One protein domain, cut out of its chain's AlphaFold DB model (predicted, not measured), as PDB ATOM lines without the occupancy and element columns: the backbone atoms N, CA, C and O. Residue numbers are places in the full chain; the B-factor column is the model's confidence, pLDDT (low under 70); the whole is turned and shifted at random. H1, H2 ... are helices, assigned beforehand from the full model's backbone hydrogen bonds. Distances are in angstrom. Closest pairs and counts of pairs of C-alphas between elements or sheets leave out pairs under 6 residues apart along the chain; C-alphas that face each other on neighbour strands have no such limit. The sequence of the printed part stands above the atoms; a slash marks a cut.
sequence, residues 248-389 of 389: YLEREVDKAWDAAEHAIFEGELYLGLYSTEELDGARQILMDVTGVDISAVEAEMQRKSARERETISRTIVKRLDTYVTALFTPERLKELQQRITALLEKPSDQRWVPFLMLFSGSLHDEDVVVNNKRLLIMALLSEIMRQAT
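What this domain is: This is residues 248 to 389 of the 389 residues of an uncharacterized protein of Anaerolineae bacterium (UniProt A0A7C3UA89). H8 runs through the middle of the domain, crossed on one side by the paired helices H2 and H4; on the other side the hairpin of H5 and H6 stands away from H8, and H1 bridges H6 and H8. The printed part has 142 residues with eight named helices, H1 to H8 in order, and no named strand: all helix. It is compact, with a radius of gyration of the C-alphas of 15.8 A and spans of 43 by 33 by 27 A.

How they stand to each other: H4, residues 306 to 327, touches H2, residues 276 to 290, at a shallow tilt of 29 degrees, opposite ways; their closest C-alphas, of Leu 286 and Ile 316, are 6.5 A apart. H8, residues 373 to 388, is about perpendicular to H4 at 76 degrees and touches its residues 317 to 325 alone, closest at the C-alphas of Leu 320 and Ile 377, 6.7 A. H3, residues 294 to 302, touches H2, closest at the C-alphas of Thr 290 and Val 297, 6.7 A. H1, residues 248 to 265, touches H6, residues 350 to 362, with residues 253 to 260 alone, closest at the C-alphas of Ala 256 and Phe 355, 5.6 A. H5, residues 330 to 345, and H6 form a hairpin at 26 degrees. H7, residues 368 to 371, is close to H4 but not clearly touching. Each O i to N i+4 pair is within hydrogen-bond range in H1, H2, H4, H5 and H8, against 3 of 5 in H3 and 7 of 9 in H6; H7 is too short for one.

Where its parts are: H1 begins at C-alpha 248, (226.526, 214.496, 185.943), and H8 ends at C-alpha 388, (186.902, 213.319, 190.827). H4 is 31.1 A long, H1 25.7 A.

The domain as a whole: The printed part has no cut and no long link. Residue 389 alone is under pLDDT 70.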
ATOM      1  N   TYR A 248     227.322 215.588 186.483       78.12
ATOM      2  CA  TYR A 248     226.526 214.496 185.943       78.12
ATOM      3  C   TYR A 248     225.437 214.037 186.931       78.12
ATOM      4  O   TYR A 248     224.271 213.988 186.553       78.12
ATOM      5  N   LEU A 249     225.789 213.755 188.190       78.19
ATOM      6  CA  LEU A 249     224.826 213.325 189.209       78.19
ATOM      7  C   LEU A 249     223.799 214.413 189.528       78.19
ATOM      8  O   LEU A 249     222.626 214.094 189.666       78.19
ATOM      9  N   GLU A 250     224.216 215.679 189.608       80.88
ATOM     10  CA  GLU A 250     223.312 216.827 189.764       80.88
ATOM     11  C   GLU A 250     222.266 216.844 188.639       80.88
ATOM     12  O   GLU A 250     221.070 216.898 188.910       80.88
ATOM     13  N   ARG A 251     222.690 216.663 187.382       82.38
ATOM     14  CA  ARG A 251     221.772 216.590 186.237       82.38
ATOM     15  C   ARG A 251     220.823 215.391 186.304       82.38
ATOM     16  O   ARG A 251     219.671 215.509 185.899       82.38
ATOM     17  N   GLU A 252     221.283 214.232 186.763       80.44
ATOM     18  CA  GLU A 252     220.414 213.056 186.905       80.44
ATOM     19  C   GLU A 252     219.424 213.204 188.070       80.44
ATOM     20  O   GLU A 252     218.281 212.762 187.958       80.44
ATOM     21  N   VAL A 253     219.820 213.889 189.148       83.19
ATOM     22  CA  VAL A 253     218.910 214.307 190.225       83.19
ATOM     23  C   VAL A 253     217.827 215.226 189.666       83.19
ATOM     24  O   VAL A 253     216.648 214.944 189.869       83.19
ATOM     25  N   ASP A 254     218.204 216.259 188.909       86.31
ATOM     26  CA  ASP A 254     217.252 217.187 188.288       86.31
ATOM     27  C   ASP A 254     216.283 216.455 187.348       86.31
ATOM     28  O   ASP A 254     215.070 216.629 187.445       86.31
ATOM     29  N   LYS A 255     216.789 215.548 186.502       85.88
ATOM     30  CA  LYS A 255     215.949 214.716 185.624       85.88
ATOM     31  C   LYS A 255     214.963 213.845 186.401       85.88
ATOM     32  O   LYS A 255     213.819 213.705 185.975       85.88
ATOM     33  N   ALA A 256     215.387 213.243 187.514       87.38
ATOM     34  CA  ALA A 256     214.508 212.425 188.348       87.38
ATOM     35  C   ALA A 256     213.388 213.266 188.981       87.38
ATOM     36  O   ALA A 256     212.240 212.818 189.029       87.38
ATOM     37  N   TRP A 257     213.710 214.486 189.420       91.00
ATOM     38  CA  TRP A 257     212.732 215.459 189.905       91.00
ATOM     39  C   TRP A 257     211.750 215.871 188.812       91.00
ATOM     40  O   TRP A 257     210.548 215.706 188.999       91.00
ATOM     41  N   ASP A 258     212.243 216.323 187.660       91.38
ATOM     42  CA  ASP A 258     211.410 216.770 186.540       91.38
ATOM     43  C   ASP A 258     210.481 215.656 186.032       91.38
ATOM     44  O   ASP A 258     209.292 215.884 185.789       91.38
ATOM     45  N   ALA A 259     210.992 214.425 185.918       90.69
ATOM     46  CA  ALA A 259     210.203 213.273 185.493       90.69
ATOM     47  C   ALA A 259     209.084 212.937 186.491       90.69
ATOM     48  O   ALA A 259     207.953 212.671 186.083       90.69
ATOM     49  N   ALA A 260     209.381 212.962 187.793       91.25
ATOM     50  CA  ALA A 260     208.387 212.705 188.828       91.25
ATOM     51  C   ALA A 260     207.352 213.832 188.919       91.25
ATOM     52  O   ALA A 260     206.159 213.564 189.036       91.25
ATOM     53  N   GLU A 261     207.789 215.087 188.815       92.69
ATOM     54  CA  GLU A 261     206.919 216.258 188.757       92.69
ATOM     55  C   GLU A 261     205.913 216.158 187.606       92.69
ATOM     56  O   GLU A 261     204.708 216.339 187.811       92.69
ATOM     57  N   HIS A 262     206.397 215.817 186.410       92.75
ATOM     58  CA  HIS A 262     205.546 215.613 185.245       92.75
ATOM     59  C   HIS A 262     204.583 214.437 185.449       92.75
ATOM     60  O   HIS A 262     203.386 214.580 185.218       92.75
ATOM     61  N   ALA A 263     205.058 213.304 185.968       93.31
ATOM     62  CA  ALA A 263     204.212 212.140 186.220       93.31
ATOM     63  C   ALA A 263     203.146 212.372 187.300       93.31
ATOM     64  O   ALA A 263     202.055 211.810 187.211       93.31
ATOM     65  N   ILE A 264     203.427 213.190 188.316       93.56
ATOM     66  CA  ILE A 264     202.417 213.617 189.292       93.56
ATOM     67  C   ILE A 264     201.362 214.463 188.588       93.56
ATOM     68  O   ILE A 264     200.170 214.228 188.780       93.56
ATOM     69  N   PHE A 265     201.786 215.419 187.761       88.88
ATOM     70  CA  PHE A 265     200.878 216.289 187.020       88.88
ATOM     71  C   PHE A 265     199.959 215.508 186.065       88.88
ATOM     72  O   PHE A 265     198.754 215.745 186.063       88.88
ATOM     73  N   GLU A 266     200.498 214.531 185.330       89.50
ATOM     74  CA  GLU A 266     199.738 213.650 184.426       89.50
ATOM     75  C   GLU A 266     198.945 212.549 185.168       89.50
ATOM     76  O   GLU A 266     198.197 211.784 184.561       89.50
ATOM     77  N   GLY A 267     199.096 212.439 186.494       88.25
ATOM     78  CA  GLY A 267     198.405 211.446 187.326       88.25
ATOM     79  C   GLY A 267     198.979 210.022 187.260       88.25
ATOM     80  O   GLY A 267     198.412 209.103 187.862       88.25
ATOM     81  N   GLU A 268     200.112 209.827 186.579       90.88
ATOM     82  CA  GLU A 268     200.846 208.556 186.510       90.88
ATOM     83  C   GLU A 268     201.489 208.171 187.850       90.88
ATOM     84  O   GLU A 268     201.587 206.985 188.177       90.88
ATOM     85  N   LEU A 269     201.930 209.162 188.633       92.06
ATOM     86  CA  LEU A 269     202.528 208.971 189.952       92.06
ATOM     87  C   LEU A 269     201.580 209.481 191.043       92.06
ATOM     88  O   LEU A 269     201.379 210.681 191.208       92.06
ATOM     89  N   TYR A 270     201.024 208.549 191.820       93.06
ATOM     90  CA  TYR A 270     200.202 208.854 192.989       93.06
ATOM     91  C   TYR A 270     201.002 208.651 194.271       93.06
ATOM     92  O   TYR A 270     201.421 207.536 194.580       93.06
ATOM     93  N   LEU A 271     201.182 209.733 195.024       92.31
ATOM     94  CA  LEU A 271     201.923 209.716 196.281       92.31
ATOM     95  C   LEU A 271     201.001 209.496 197.493       92.31
ATOM     96  O   LEU A 271     201.417 208.923 198.502       92.31
ATOM     97  N   GLY A 272     199.733 209.904 197.400       93.25
ATOM     98  CA  GLY A 272     198.772 209.789 198.494       93.25
ATOM     99  C   GLY A 272     199.281 210.491 199.744       93.25
ATOM    100  O   GLY A 272     199.345 209.866 200.806       93.25
ATOM    101  N   LEU A 273     199.739 211.731 199.573       94.00
ATOM    102  CA  LEU A 273     200.329 212.538 200.629       94.00
ATOM    103  C   LEU A 273     199.263 213.086 201.564       94.00
ATOM    104  O   LEU A 273     199.556 213.232 202.747       94.00
ATOM    105  N   TYR A 274     198.059 213.364 201.062       96.00
ATOM    106  CA  TYR A 274     197.035 214.121 201.777       96.00
ATOM    107  C   TYR A 274     195.909 213.238 202.326       96.00
ATOM    108  O   TYR A 274     195.564 212.203 201.751       96.00
ATOM    109  N   SER A 275     195.327 213.649 203.455       94.94
ATOM    110  CA  SER A 275     194.101 213.044 203.986       94.94
ATOM    111  C   SER A 275     192.872 213.494 203.191       94.94
ATOM    112  O   SER A 275     192.914 214.470 202.439       94.94
ATOM    113  N   THR A 276     191.745 212.803 203.367       94.69
ATOM    114  CA  THR A 276     190.482 213.195 202.727       94.69
ATOM    115  C   THR A 276     190.050 214.604 203.143       94.69
ATOM    116  O   THR A 276     189.686 215.400 202.287       94.69
ATOM    117  N   GLU A 277     190.177 214.953 204.424       95.25
ATOM    118  CA  GLU A 277     189.825 216.279 204.943       95.25
ATOM    119  C   GLU A 277     190.705 217.384 204.341       95.25
ATOM    120  O   GLU A 277     190.223 218.470 204.015       95.25
ATOM    121  N   GLU A 278     192.000 217.108 204.159       96.38
ATOM    122  CA  GLU A 278     192.936 218.050 203.540       96.38
ATOM    123  C   GLU A 278     192.602 218.287 202.062       96.38
ATOM    124  O   GLU A 278     192.662 219.424 201.580       96.38
ATOM    125  N   LEU A 279     192.218 217.222 201.353       96.25
ATOM    126  CA  LEU A 279     191.775 217.287 199.963       96.25
ATOM    127  C   LEU A 279     190.454 218.052 199.839       96.25
ATOM    128  O   LEU A 279     190.320 218.882 198.940       96.25
ATOM    129  N   ASP A 280     189.512 217.853 200.760       94.75
ATOM    130  CA  ASP A 280     188.240 218.580 200.788       94.75
ATOM    131  C   ASP A 280     188.441 220.083 201.024       94.75
ATOM    132  O   ASP A 280     187.845 220.910 200.328       94.75
ATOM    133  N   GLY A 281     189.346 220.462 201.932       95.06
ATOM    134  CA  GLY A 281     189.714 221.868 202.131       95.06
ATOM    135  C   GLY A 281     190.292 222.511 200.864       95.06
ATOM    136  O   GLY A 281     189.945 223.642 200.513       95.06
ATOM    137  N   ALA A 282     191.113 221.775 200.115       94.69
ATOM    138  CA  ALA A 282     191.660 222.243 198.846       94.69
ATOM    139  C   ALA A 282     190.612 222.302 197.717       94.69
ATOM    140  O   ALA A 282     190.621 223.247 196.923       94.69
ATOM    141  N   ARG A 283     189.665 221.352 197.666       94.38
ATOM    142  CA  ARG A 283     188.503 221.409 196.757       94.38
ATOM    143  C   ARG A 283     187.681 222.665 196.999       94.38
ATOM    144  O   ARG A 283     187.337 223.347 196.036       94.38
ATOM    145  N   GLN A 284     187.433 223.014 198.261       94.88
ATOM    146  CA  GLN A 284     186.702 224.232 198.599       94.88
ATOM    147  C   GLN A 284     187.420 225.484 198.077       94.88
ATOM    148  O   GLN A 284     186.776 226.366 197.514       94.88
ATOM    149  N   ILE A 285     188.755 225.542 198.167       94.44
ATOM    150  CA  ILE A 285     189.540 226.645 197.585       94.44
ATOM    151  C   ILE A 285     189.322 226.740 196.071       94.44
ATOM    152  O   ILE A 285     189.154 227.843 195.548       94.44
ATOM    153  N   LEU A 286     189.338 225.608 195.362       92.31
ATOM    154  CA  LEU A 286     189.106 225.584 193.918       92.31
ATOM    155  C   LEU A 286     187.693 226.067 193.584       92.31
ATOM    156  O   LEU A 286     187.556 226.959 192.748       92.31
ATOM    157  N   MET A 287     186.677 225.567 194.289       92.94
ATOM    158  CA  MET A 287     185.282 225.989 194.125       92.94
ATOM    159  C   MET A 287     185.086 227.482 194.402       92.94
ATOM    160  O   MET A 287     184.421 228.167 193.627       92.94
ATOM    161  N   ASP A 288     185.703 228.019 195.456       94.19
ATOM    162  CA  ASP A 288     185.601 229.436 195.822       94.19
ATOM    163  C   ASP A 288     186.190 230.366 194.753       94.19
ATOM    164  O   ASP A 288     185.755 231.509 194.607       94.19
ATOM    165  N   VAL A 289     187.221 229.910 194.033       93.06
ATOM    166  CA  VAL A 289     187.909 230.724 193.023       93.06
ATOM    167  C   VAL A 289     187.277 230.569 191.640       93.06
ATOM    168  O   VAL A 289     187.189 231.550 190.902       93.06
ATOM    169  N   THR A 290     186.848 229.363 191.266       90.38
ATOM    170  CA  THR A 290     186.273 229.086 189.937       90.38
ATOM    171  C   THR A 290     184.760 229.287 189.890       90.38
ATOM    172  O   THR A 290     184.221 229.555 188.817       90.38
ATOM    173  N   GLY A 291     184.080 229.190 191.037       90.31
ATOM    174  CA  GLY A 291     182.623 229.251 191.164       90.31
ATOM    175  C   GLY A 291     181.904 227.960 190.762       90.31
ATOM    176  O   GLY A 291     180.677 227.961 190.668       90.31
ATOM    177  N   VAL A 292     182.640 226.878 190.495       89.94
ATOM    178  CA  VAL A 292     182.093 225.592 190.039       89.94
ATOM    179  C   VAL A 292     182.734 224.422 190.782       89.94
ATOM    180  O   VAL A 292     183.838 224.539 191.310       89.94
ATOM    181  N   ASP A 293     182.042 223.284 190.796       89.19
ATOM    182  CA  ASP A 293     182.592 222.015 191.282       89.19
ATOM    183  C   ASP A 293     183.792 221.573 190.422       89.19
ATOM    184  O   ASP A 293     183.889 221.911 189.238       89.19
ATOM    185  N   ILE A 294     184.688 220.787 191.011       84.75
ATOM    186  CA  ILE A 294     185.937 220.321 190.416       84.75
ATOM    187  C   ILE A 294     185.732 219.587 189.092       84.75
ATOM    188  O   ILE A 294     186.485 219.812 188.147       84.75
ATOM    189  N   SER A 295     184.666 218.791 188.983       85.69
ATOM    190  CA  SER A 295     184.326 218.053 187.761       85.69
ATOM    191  C   SER A 295     183.971 218.974 186.586       85.69
ATOM    192  O   SER A 295     184.044 218.565 185.430       85.69
ATOM    193  N   ALA A 296     183.622 220.234 186.864       88.19
ATOM    194  CA  ALA A 296     183.302 221.254 185.872       88.19
ATOM    195  C   ALA A 296     184.403 222.318 185.705       88.19
ATOM    196  O   ALA A 296     184.276 223.167 184.819       88.19
ATOM    197  N   VAL A 297     185.481 222.286 186.505       86.38
ATOM    198  CA  VAL A 297     186.553 223.300 186.472       86.38
ATOM    199  C   VAL A 297     187.196 223.391 185.095       86.38
ATOM    200  O   VAL A 297     187.381 224.496 184.589       86.38
ATOM    201  N   GLU A 298     187.505 222.263 184.454       86.56
ATOM    202  CA  GLU A 298     188.142 222.278 183.134       86.56
ATOM    203  C   GLU A 298     187.237 222.927 182.077       86.56
ATOM    204  O   GLU A 298     187.651 223.859 181.381       86.56
ATOM    205  N   ALA A 299     185.976 222.493 182.005       88.88
ATOM    206  CA  ALA A 299     184.995 223.036 181.072       88.88
ATOM    207  C   ALA A 299     184.746 224.535 181.308       88.88
ATOM    208  O   ALA A 299     184.617 225.307 180.356       88.88
ATOM    209  N   GLU A 300     184.707 224.966 182.570       90.00
ATOM    210  CA  GLU A 300     184.553 226.372 182.930       90.00
ATOM    211  C   GLU A 300     185.792 227.194 182.555       90.00
ATOM    212  O   GLU A 300     185.667 228.288 182.005       90.00
ATOM    213  N   MET A 301     186.999 226.662 182.760       88.00
ATOM    214  CA  MET A 301     188.241 227.320 182.351       88.00
ATOM    215  C   MET A 301     188.342 227.452 180.829       88.00
ATOM    216  O   MET A 301     188.763 228.500 180.342       88.00
ATOM    217  N   GLN A 302     187.912 226.452 180.055       91.19
ATOM    218  CA  GLN A 302     187.910 226.508 178.586       91.19
ATOM    219  C   GLN A 302     186.999 227.612 178.018       91.19
ATOM    220  O   GLN A 302     187.272 228.123 176.933       91.19
ATOM    221  N   ARG A 303     185.955 228.021 178.752       92.25
ATOM    222  CA  ARG A 303     185.048 229.117 178.361       92.25
ATOM    223  C   ARG A 303     185.628 230.511 178.603       92.25
ATOM    224  O   ARG A 303     185.091 231.485 178.079       92.25
ATOM    225  N   LYS A 304     186.694 230.624 179.398       92.88
ATOM    226  CA  LYS A 304     187.296 231.904 179.793       92.88
ATOM    227  C   LYS A 304     188.394 232.335 178.830       92.88
ATOM    228  O   LYS A 304     189.083 231.519 178.216       92.88
ATOM    229  N   SER A 305     188.603 233.645 178.731       94.50
ATOM    230  CA  SER A 305     189.722 234.193 177.965       94.50
ATOM    231  C   SER A 305     191.070 233.793 178.578       94.50
ATOM    232  O   SER A 305     191.174 233.472 179.763       94.50
ATOM    233  N   ALA A 306     192.148 233.856 177.789       92.31
ATOM    234  CA  ALA A 306     193.495 233.533 178.270       92.31
ATOM    235  C   ALA A 306     193.902 234.354 179.511       92.31
ATOM    236  O   ALA A 306     194.457 233.801 180.456       92.31
ATOM    237  N   ARG A 307     193.558 235.649 179.540       93.81
ATOM    238  CA  ARG A 307     193.864 236.554 180.659       93.81
ATOM    239  C   ARG A 307     193.075 236.216 181.926       93.81
ATOM    240  O   ARG A 307     193.612 236.299 183.031       93.81
ATOM    241  N   GLU A 308     191.808 235.835 181.781       92.31
ATOM    242  CA  GLU A 308     190.983 235.385 182.907       92.31
ATOM    243  C   GLU A 308     191.491 234.057 183.463       92.31
ATOM    244  O   GLU A 308     191.657 233.944 184.675       92.31
ATOM    245  N   ARG A 309     191.819 233.092 182.590       92.00
ATOM    246  CA  ARG A 309     192.437 231.823 183.000       92.00
ATOM    247  C   ARG A 309     193.716 232.060 183.790       92.00
ATOM    248  O   ARG A 309     193.860 231.517 184.875       92.00
ATOM    249  N   GLU A 310     194.608 232.913 183.292       92.69
ATOM    250  CA  GLU A 310     195.848 233.246 183.994       92.69
ATOM    251  C   GLU A 310     195.578 233.862 185.378       92.69
ATOM    252  O   GLU A 310     196.214 233.492 186.364       92.69
ATOM    253  N   THR A 311     194.603 234.771 185.472       94.31
ATOM    254  CA  THR A 311     194.231 235.423 186.740       94.31
ATOM    255  C   THR A 311     193.674 234.417 187.751       94.31
ATOM    256  O   THR A 311     194.052 234.439 188.926       94.31
ATOM    257  N   ILE A 312     192.813 233.509 187.292       91.88
ATOM    258  CA  ILE A 312     192.241 232.432 188.105       91.88
ATOM    259  C   ILE A 312     193.338 231.475 188.562       91.88
ATOM    260  O   ILE A 312     193.475 231.261 189.764       91.88
ATOM    261  N   SER A 313     194.183 230.984 187.651       91.25
ATOM    262  CA  SER A 313     195.286 230.077 187.986       91.25
ATOM    263  C   SER A 313     196.248 230.698 188.998       91.25
ATOM    264  O   SER A 313     196.585 230.058 189.991       91.25
ATOM    265  N   ARG A 314     196.630 231.973 188.830       93.25
ATOM    266  CA  ARG A 314     197.462 232.692 189.815       93.25
ATOM    267  C   ARG A 314     196.787 232.781 191.185       93.25
ATOM    268  O   ARG A 314     197.457 232.656 192.207       93.25
ATOM    269  N   THR A 315     195.473 232.997 191.214       94.69
ATOM    270  CA  THR A 315     194.705 233.084 192.465       94.69
ATOM    271  C   THR A 315     194.624 231.730 193.164       94.69
ATOM    272  O   THR A 315     194.859 231.666 194.370       94.69
ATOM    273  N   ILE A 316     194.358 230.657 192.412       93.25
ATOM    274  CA  ILE A 316     194.358 229.275 192.908       93.25
ATOM    275  C   ILE A 316     195.721 228.940 193.506       93.25
ATOM    276  O   ILE A 316     195.794 228.612 194.687       93.25
ATOM    277  N   VAL A 317     196.802 229.102 192.736       92.50
ATOM    278  CA  VAL A 317     198.165 228.783 193.187       92.50
ATOM    279  C   VAL A 317     198.511 229.556 194.457       92.50
ATOM    280  O   VAL A 317     199.001 228.964 195.409       92.50
ATOM    281  N   LYS A 318     198.183 230.852 194.535       95.00
ATOM    282  CA  LYS A 318     198.441 231.661 195.736       95.00
ATOM    283  C   LYS A 318     197.669 231.172 196.969       95.00
ATOM    284  O   LYS A 318     198.202 231.201 198.078       95.00
ATOM    285  N   ARG A 319     196.406 230.766 196.807       96.75
ATOM    286  CA  ARG A 319     195.602 230.251 197.926       96.75
ATOM    287  C   ARG A 319     196.074 228.870 198.365       96.75
ATOM    288  O   ARG A 319     196.209 228.648 199.564       96.75
ATOM    289  N   LEU A 320     196.384 227.989 197.415       95.31
ATOM    290  CA  LEU A 320     196.946 226.670 197.701       95.31
ATOM    291  C   LEU A 320     198.332 226.766 198.343       95.31
ATOM    292  O   LEU A 320     198.606 226.013 199.264       95.31
ATOM    293  N   ASP A 321     199.166 227.728 197.946       93.81
ATOM    294  CA  ASP A 321     200.453 228.012 198.595       93.81
ATOM    295  C   ASP A 321     200.281 228.300 200.090       93.81
ATOM    296  O   ASP A 321     200.949 227.695 200.933       93.81
ATOM    297  N   THR A 322     199.331 229.178 200.421       95.50
ATOM    298  CA  THR A 322     199.028 229.531 201.813       95.50
ATOM    299  C   THR A 322     198.476 228.325 202.570       95.50
ATOM    300  O   THR A 322     198.877 228.070 203.703       95.50
ATOM    301  N   TYR A 323     197.581 227.571 201.932       96.75
ATOM    302  CA  TYR A 323     196.953 226.389 202.509       96.75
ATOM    303  C   TYR A 323     197.969 225.282 202.811       96.75
ATOM    304  O   TYR A 323     198.075 224.849 203.952       96.75
ATOM    305  N   VAL A 324     198.783 224.900 201.825       94.94
ATOM    306  CA  VAL A 324     199.866 223.916 201.971       94.94
ATOM    307  C   VAL A 324     200.841 224.341 203.065       94.94
ATOM    308  O   VAL A 324     201.180 223.539 203.927       94.94
ATOM    309  N   THR A 325     201.241 225.616 203.097       94.00
ATOM    310  CA  THR A 325     202.140 226.119 204.150       94.00
ATOM    311  C   THR A 325     201.531 225.963 205.547       94.00
ATOM    312  O   THR A 325     202.245 225.641 206.490       94.00
ATOM    313  N   ALA A 326     200.219 226.171 205.689       94.44
ATOM    314  CA  ALA A 326     199.523 226.023 206.964       94.44
ATOM    315  C   ALA A 326     199.309 224.556 207.376       94.44
ATOM    316  O   ALA A 326     199.266 224.271 208.571       94.44
ATOM    317  N   LEU A 327     199.177 223.638 206.411       93.88
ATOM    318  CA  LEU A 327     198.991 222.207 206.671       93.88
ATOM    319  C   LEU A 327     200.234 221.548 207.274       93.88
ATOM    320  O   LEU A 327     200.120 220.703 208.160       93.88
ATOM    321  N   PHE A 328     201.427 221.912 206.799       91.56
ATOM    322  CA  PHE A 328     202.662 221.223 207.168       91.56
ATOM    323  C   PHE A 328     203.250 221.711 208.501       91.56
ATOM    324  O   PHE A 328     204.307 222.336 208.555       91.56
ATOM    325  N   THR A 329     202.566 221.372 209.596       92.06
ATOM    326  CA  THR A 329     203.113 221.446 210.961       92.06
ATOM    327  C   THR A 329     204.229 220.407 211.174       92.06
ATOM    328  O   THR A 329     204.338 219.456 210.393       92.06
ATOM    329  N   PRO A 330     205.050 220.517 212.237       90.56
ATOM    330  CA  PRO A 330     206.065 219.506 212.551       90.56
ATOM    331  C   PRO A 330     205.499 218.081 212.665       90.56
ATOM    332  O   PRO A 330     206.110 217.120 212.195       90.56
ATOM    333  N   GLU A 331     204.308 217.930 213.245       91.56
ATOM    334  CA  GLU A 331     203.615 216.646 213.352       91.56
ATOM    335  C   GLU A 331     203.230 216.114 211.970       91.56
ATOM    336  O   GLU A 331     203.481 214.946 211.665       91.56
ATOM    337  N   ARG A 332     202.694 216.982 211.106       92.94
ATOM    338  CA  ARG A 332     202.298 216.601 209.751       92.94
ATOM    339  C   ARG A 332     203.494 216.232 208.878       92.94
ATOM    340  O   ARG A 332     203.423 215.281 208.105       92.94
ATOM    341  N   LEU A 333     204.621 216.924 209.040       90.88
ATOM    342  CA  LEU A 333     205.878 216.572 208.378       90.88
ATOM    343  C   LEU A 333     206.365 215.178 208.785       90.88
ATOM    344  O   LEU A 333     206.813 214.411 207.935       90.88
ATOM    345  N   LYS A 334     206.213 214.799 210.056       89.88
ATOM    346  CA  LYS A 334     206.547 213.445 210.516       89.88
ATOM    347  C   LYS A 334     205.647 212.380 209.885       89.88
ATOM    348  O   LYS A 334     206.125 211.300 209.537       89.88
ATOM    349  N   GLU A 335     204.358 212.659 209.727       92.44
ATOM    350  CA  GLU A 335     203.442 211.765 209.008       92.44
ATOM    351  C   GLU A 335     203.811 211.648 207.526       92.44
ATOM    352  O   GLU A 335     203.833 210.542 206.984       92.44
ATOM    353  N   LEU A 336     204.165 212.767 206.887       92.06
ATOM    354  CA  LEU A 336     204.640 212.791 205.507       92.06
ATOM    355  C   LEU A 336     205.896 211.925 205.341       92.06
ATOM    356  O   LEU A 336     205.944 211.076 204.454       92.06
ATOM    357  N   GLN A 337     206.879 212.066 206.232       89.56
ATOM    358  CA  GLN A 337     208.084 211.233 206.244       89.56
ATOM    359  C   GLN A 337     207.746 209.741 206.358       89.56
ATOM    360  O   GLN A 337     208.278 208.920 205.609       89.56
ATOM    361  N   GLN A 338     206.827 209.370 207.256       89.88
ATOM    362  CA  GLN A 338     206.371 207.981 207.388       89.88
ATOM    363  C   GLN A 338     205.691 207.479 206.114       89.88
ATOM    364  O   GLN A 338     205.898 206.331 205.718       89.88
ATOM    365  N   ARG A 339     204.908 208.334 205.451       91.56
ATOM    366  CA  ARG A 339     204.233 208.003 204.196       91.56
ATOM    367  C   ARG A 339     205.226 207.750 203.068       91.56
ATOM    368  O   ARG A 339     205.120 206.723 202.405       91.56
ATOM    369  N   ILE A 340     206.213 208.628 202.893       91.31
ATOM    370  CA  ILE A 340     207.276 208.442 201.895       91.31
ATOM    371  C   ILE A 340     208.104 207.193 202.197       91.31
ATOM    372  O   ILE A 340     208.383 206.411 201.291       91.31
ATOM    373  N   THR A 341     208.410 206.937 203.470       85.25
ATOM    374  CA  THR A 341     209.087 205.698 203.883       85.25
ATOM    375  C   THR A 341     208.281 204.463 203.468       85.25
ATOM    376  O   THR A 341     208.835 203.528 202.899       85.25
ATOM    377  N   ALA A 342     206.961 204.464 203.681       87.31
ATOM    378  CA  ALA A 342     206.103 203.351 203.280       87.31
ATOM    379  C   ALA A 342     206.059 203.151 201.751       87.31
ATOM    380  O   ALA A 342     206.028 202.011 201.285       87.31
ATOM    381  N   LEU A 343     206.093 204.238 200.969       88.12
ATOM    382  CA  LEU A 343     206.204 204.169 199.506       88.12
ATOM    383  C   LEU A 343     207.554 203.596 199.060       88.12
ATOM    384  O   LEU A 343     207.596 202.834 198.101       88.12
ATOM    385  N   LEU A 344     208.644 203.917 199.759       81.75
ATOM    386  CA  LEU A 344     209.965 203.344 199.492       81.75
ATOM    387  C   LEU A 344     210.043 201.850 199.827       81.75
ATOM    388  O   LEU A 344     210.730 201.102 199.138       81.75
ATOM    389  N   GLU A 345     209.339 201.397 200.866       80.94
ATOM    390  CA  GLU A 345     209.300 199.977 201.236       80.94
ATOM    391  C   GLU A 345     208.519 199.124 200.229       80.94
ATOM    392  O   GLU A 345     208.830 197.947 200.032       80.94
ATOM    393  N   LYS A 346     207.487 199.701 199.606       82.94
ATOM    394  CA  LYS A 346     206.639 199.033 198.614       82.94
ATOM    395  C   LYS A 346     206.338 199.981 197.452       82.94
ATOM    396  O   LYS A 346     205.200 200.446 197.336       82.94
ATOM    397  N   PRO A 347     207.332 200.264 196.594       80.25
ATOM    398  CA  PRO A 347     207.131 201.163 195.472       80.25
ATOM    399  C   PRO A 347     206.122 200.543 194.509       80.25
ATOM    400  O   PRO A 347     206.213 199.361 194.170       80.25
ATOM    401  N   SER A 348     205.151 201.341 194.064       80.94
ATOM    402  CA  SER A 348     204.195 200.911 193.037       80.94
ATOM    403  C   SER A 348     204.886 200.637 191.701       80.94
ATOM    404  O   SER A 348     204.423 199.806 190.926       80.94
ATOM    405  N   ASP A 349     205.990 201.342 191.450       84.25
ATOM    406  CA  ASP A 349     206.834 201.219 190.271       84.25
ATOM    407  C   ASP A 349     208.282 201.551 190.661       84.25
ATOM    408  O   ASP A 349     208.550 202.569 191.305       84.25
ATOM    409  N   GLN A 350     209.216 200.679 190.281       78.50
ATOM    410  CA  GLN A 350     210.640 200.823 190.590       78.50
ATOM    411  C   GLN A 350     211.248 202.076 189.949       78.50
ATOM    412  O   GLN A 350     212.198 202.633 190.499       78.50
ATOM    413  N   ARG A 351     210.672 202.579 188.844       84.75
ATOM    414  CA  ARG A 351     211.168 203.788 188.166       84.75
ATOM    415  C   ARG A 351     211.146 205.037 189.054       84.75
ATOM    416  O   ARG A 351     211.914 205.963 188.820       84.75
ATOM    417  N   TRP A 352     210.304 205.055 190.091       88.06
ATOM    418  CA  TRP A 352     210.138 206.202 190.990       88.06
ATOM    419  C   TRP A 352     210.979 206.145 192.261       88.06
ATOM    420  O   TRP A 352     211.012 207.119 193.011       88.06
ATOM    421  N   VAL A 353     211.681 205.040 192.510       81.88
ATOM    422  CA  VAL A 353     212.511 204.882 193.710       81.88
ATOM    423  C   VAL A 353     213.568 205.989 193.845       81.88
ATOM    424  O   VAL A 353     213.652 206.550 194.939       81.88
ATOM    425  N   PRO A 354     214.317 206.390 192.791       81.38
ATOM    426  CA  PRO A 354     215.299 207.471 192.909       81.38
ATOM    427  C   PRO A 354     214.677 208.784 193.394       81.38
ATOM    428  O   PRO A 354     215.165 209.384 194.350       81.38
ATOM    429  N   PHE A 355     213.550 209.184 192.801       90.06
ATOM    430  CA  PHE A 355     212.800 210.364 193.227       90.06
ATOM    431  C   PHE A 355     212.323 210.245 194.681       90.06
ATOM    432  O   PHE A 355     212.522 211.169 195.463       90.06
ATOM    433  N   LEU A 356     211.737 209.110 195.077       87.50
ATOM    434  CA  LEU A 356     211.248 208.920 196.445       87.50
ATOM    435  C   LEU A 356     212.385 208.983 197.479       87.50
ATOM    436  O   LEU A 356     212.182 209.508 198.572       87.50
ATOM    437  N   MET A 357     213.581 208.491 197.142       82.31
ATOM    438  CA  MET A 357     214.760 208.604 198.004       82.31
ATOM    439  C   MET A 357     215.218 210.058 198.139       82.31
ATOM    440  O   MET A 357     215.479 210.510 199.255       82.31
ATOM    441  N   LEU A 358     215.276 210.797 197.024       85.75
ATOM    442  CA  LEU A 358     215.624 212.221 197.014       85.75
ATOM    443  C   LEU A 358     214.616 213.046 197.814       85.75
ATOM    444  O   LEU A 358     215.014 213.851 198.655       85.75
ATOM    445  N   PHE A 359     213.322 212.798 197.610       90.25
ATOM    446  CA  PHE A 359     212.266 213.487 198.337       90.25
ATOM    447  C   PHE A 359     212.319 213.153 199.829       90.25
ATOM    448  O   PHE A 359     212.317 214.054 200.656       90.25
ATOM    449  N   SER A 360     212.482 211.877 200.200       87.31
ATOM    450  CA  SER A 360     212.688 211.480 201.600       87.31
ATOM    451  C   SER A 360     213.881 212.196 202.238       87.31
ATOM    452  O   SER A 360     213.812 212.591 203.402       87.31
ATOM    453  N   GLY A 361     214.969 212.384 201.485       81.56
ATOM    454  CA  GLY A 361     216.121 213.176 201.907       81.56
ATOM    455  C   GLY A 361     215.751 214.632 202.184       81.56
ATOM    456  O   GLY A 361     215.984 215.104 203.295       81.56
ATOM    457  N   SER A 362     215.099 215.305 201.230       87.44
ATOM    458  CA  SER A 362     214.713 216.720 201.365       87.44
ATOM    459  C   SER A 362     213.687 216.970 202.476       87.44
ATOM    460  O   SER A 362     213.589 218.085 202.985       87.44
ATOM    461  N   LEU A 363     212.960 215.936 202.927       86.31
ATOM    462  CA  LEU A 363     212.069 216.031 204.090       86.31
ATOM    463  C   LEU A 363     212.781 216.266 205.430       86.31
ATOM    464  O   LEU A 363     212.102 216.485 206.436       86.31
ATOM    465  N   HIS A 364     214.111 216.190 205.464       82.94
ATOM    466  CA  HIS A 364     214.914 216.450 206.659       82.94
ATOM    467  C   HIS A 364     215.467 217.883 206.708       82.94
ATOM    468  O   HIS A 364     216.072 218.255 207.713       82.94
ATOM    469  N   ASP A 365     215.249 218.683 205.660       84.94
ATOM    470  CA  ASP A 365     215.708 220.070 205.601       84.94
ATOM    471  C   ASP A 365     214.854 220.982 206.494       84.94
ATOM    472  O   ASP A 365     213.630 220.842 206.561       84.94
ATOM    473  N   GLU A 366     215.485 221.977 207.131       78.88
ATOM    474  CA  GLU A 366     214.793 222.964 207.983       78.88
ATOM    475  C   GLU A 366     213.692 223.722 207.215       78.88
ATOM    476  O   GLU A 366     212.628 224.006 207.767       78.88
ATOM    477  N   ASP A 367     213.910 223.958 205.918       87.50
ATOM    478  CA  ASP A 367     213.003 224.676 205.018       87.50
ATOM    479  C   ASP A 367     212.242 223.741 204.055       87.50
ATOM    480  O   ASP A 367     211.830 224.154 202.968       87.50
ATOM    481  N   VAL A 368     212.019 222.474 204.438       88.06
ATOM    482  CA  VAL A 368     211.369 221.445 203.596       88.06
ATOM    483  C   VAL A 368     210.109 221.943 202.881       88.06
ATOM    484  O   VAL A 368     209.957 221.726 201.677       88.06
ATOM    485  N   VAL A 369     209.204 222.622 203.595       87.69
ATOM    486  CA  VAL A 369     207.926 223.092 203.034       87.69
ATOM    487  C   VAL A 369     208.157 224.168 201.981       87.69
ATOM    488  O   VAL A 369     207.435 224.210 200.992       87.69
ATOM    489  N   VAL A 370     209.154 225.031 202.176       88.56
ATOM    490  CA  VAL A 370     209.506 226.092 201.225       88.56
ATOM    491  C   VAL A 370     210.158 225.482 199.988       88.56
ATOM    492  O   VAL A 370     209.726 225.768 198.872       88.56
ATOM    493  N   ASN A 371     211.130 224.590 200.187       87.62
ATOM    494  CA  ASN A 371     211.923 223.989 199.115       87.62
ATOM    495  C   ASN A 371     211.098 223.046 198.230       87.62
ATOM    496  O   ASN A 371     211.285 223.018 197.019       87.62
ATOM    497  N   ASN A 372     210.139 222.320 198.810       91.12
ATOM    498  CA  ASN A 372     209.326 221.335 198.090       91.12
ATOM    499  C   ASN A 372     207.905 221.834 197.788       91.12
ATOM    500  O   ASN A 372     207.046 221.059 197.365       91.12
ATOM    501  N   LYS A 373     207.616 223.125 197.996       91.69
ATOM    502  CA  LYS A 373     206.245 223.648 197.936       91.69
ATOM    503  C   LYS A 373     205.544 223.382 196.606       91.69
ATOM    504  O   LYS A 373     204.375 223.003 196.583       91.69
ATOM    505  N   ARG A 374     206.264 223.585 195.499       91.75
ATOM    506  CA  ARG A 374     205.753 223.346 194.145       91.75
ATOM    507  C   ARG A 374     205.280 221.899 194.000       91.75
ATOM    508  O   ARG A 374     204.124 221.686 193.647       91.75
ATOM    509  N   LEU A 375     206.139 220.939 194.349       93.69
ATOM    510  CA  LEU A 375     205.819 219.513 194.337       93.69
ATOM    511  C   LEU A 375     204.588 219.212 195.201       93.69
ATOM    512  O   LEU A 375     203.664 218.546 194.743       93.69
ATOM    513  N   LEU A 376     204.552 219.736 196.429       94.69
ATOM    514  CA  LEU A 376     203.449 219.515 197.365       94.69
ATOM    515  C   LEU A 376     202.111 220.018 196.799       94.69
ATOM    516  O   LEU A 376     201.116 219.296 196.866       94.69
ATOM    517  N   ILE A 377     202.077 221.209 196.193       94.50
ATOM    518  CA  ILE A 377     200.871 221.749 195.544       94.50
ATOM    519  C   ILE A 377     200.459 220.895 194.338       94.50
ATOM    520  O   ILE A 377     199.271 220.644 194.148       94.50
ATOM    521  N   MET A 378     201.409 220.440 193.519       93.25
ATOM    522  CA  MET A 378     201.092 219.588 192.368       93.25
ATOM    523  C   MET A 378     200.541 218.230 192.797       93.25
ATOM    524  O   MET A 378     199.543 217.785 192.236       93.25
ATOM    525  N   ALA A 379     201.140 217.607 193.816       94.88
ATOM    526  CA  ALA A 379     200.623 216.379 194.406       94.88
ATOM    527  C   ALA A 379     199.194 216.593 194.918       94.88
ATOM    528  O   ALA A 379     198.309 215.813 194.591       94.88
ATOM    529  N   LEU A 380     198.932 217.704 195.616       95.06
ATOM    530  CA  LEU A 380     197.595 218.040 196.106       95.06
ATOM    531  C   LEU A 380     196.579 218.126 194.958       95.06
ATOM    532  O   LEU A 380     195.533 217.487 195.007       95.06
ATOM    533  N   LEU A 381     196.894 218.885 193.907       92.56
ATOM    534  CA  LEU A 381     196.017 219.041 192.745       92.56
ATOM    535  C   LEU A 381     195.762 217.711 192.027       92.56
ATOM    536  O   LEU A 381     194.615 217.403 191.706       92.56
ATOM    537  N   SER A 382     196.809 216.917 191.809       92.75
ATOM    538  CA  SER A 382     196.715 215.606 191.160       92.75
ATOM    539  C   SER A 382     195.817 214.646 191.944       92.75
ATOM    540  O   SER A 382     194.912 214.024 191.384       92.75
ATOM    541  N   GLU A 383     195.992 214.579 193.266       94.25
ATOM    542  CA  GLU A 383     195.198 213.708 194.135       94.25
ATOM    543  C   GLU A 383     193.718 214.106 194.170       94.25
ATOM    544  O   GLU A 383     192.845 213.233 194.165       94.25
ATOM    545  N   ILE A 384     193.421 215.409 194.134       92.06
ATOM    546  CA  ILE A 384     192.046 215.905 194.034       92.06
ATOM    547  C   ILE A 384     191.408 215.491 192.702       92.06
ATOM    548  O   ILE A 384     190.286 214.977 192.694       92.06
ATOM    549  N   MET A 385     192.108 215.711 191.583       87.62
ATOM    550  CA  MET A 385     191.594 215.400 190.243       87.62
ATOM    551  C   MET A 385     191.329 213.902 190.088       87.62
ATOM    552  O   MET A 385     190.277 213.510 189.589       87.62
ATOM    553  N   ARG A 386     192.226 213.061 190.610       87.12
ATOM    554  CA  ARG A 386     192.088 211.600 190.581       87.12
ATOM    555  C   ARG A 386     190.872 211.085 191.345       87.12
ATOM    556  O   ARG A 386     190.313 210.064 190.978       87.12
ATOM    557  N   GLN A 387     190.477 211.747 192.429       84.81
ATOM    558  CA  GLN A 387     189.275 211.373 193.177       84.81
ATOM    559  C   GLN A 387     187.976 211.883 192.524       84.81
ATOM    560  O   GLN A 387     186.892 211.530 192.983       84.81
ATOM    561  N   ALA A 388     188.061 212.784 191.540       75.38
ATOM    562  CA  ALA A 388     186.902 213.319 190.827       75.38
ATOM    563  C   ALA A 388     186.521 212.492 189.585       75.38
ATOM    564  O   ALA A 388     185.377 212.580 189.134       75.38
ATOM    565  N   THR A 389     187.470 211.718 189.051       68.00
ATOM    566  CA  THR A 389     187.298 210.708 187.991       68.00
ATOM    567  C   THR A 389     186.979 209.344 188.576       68.00
ATOM    568  O   THR A 389     186.089 208.663 188.021       68.00
TER     569      THR A 389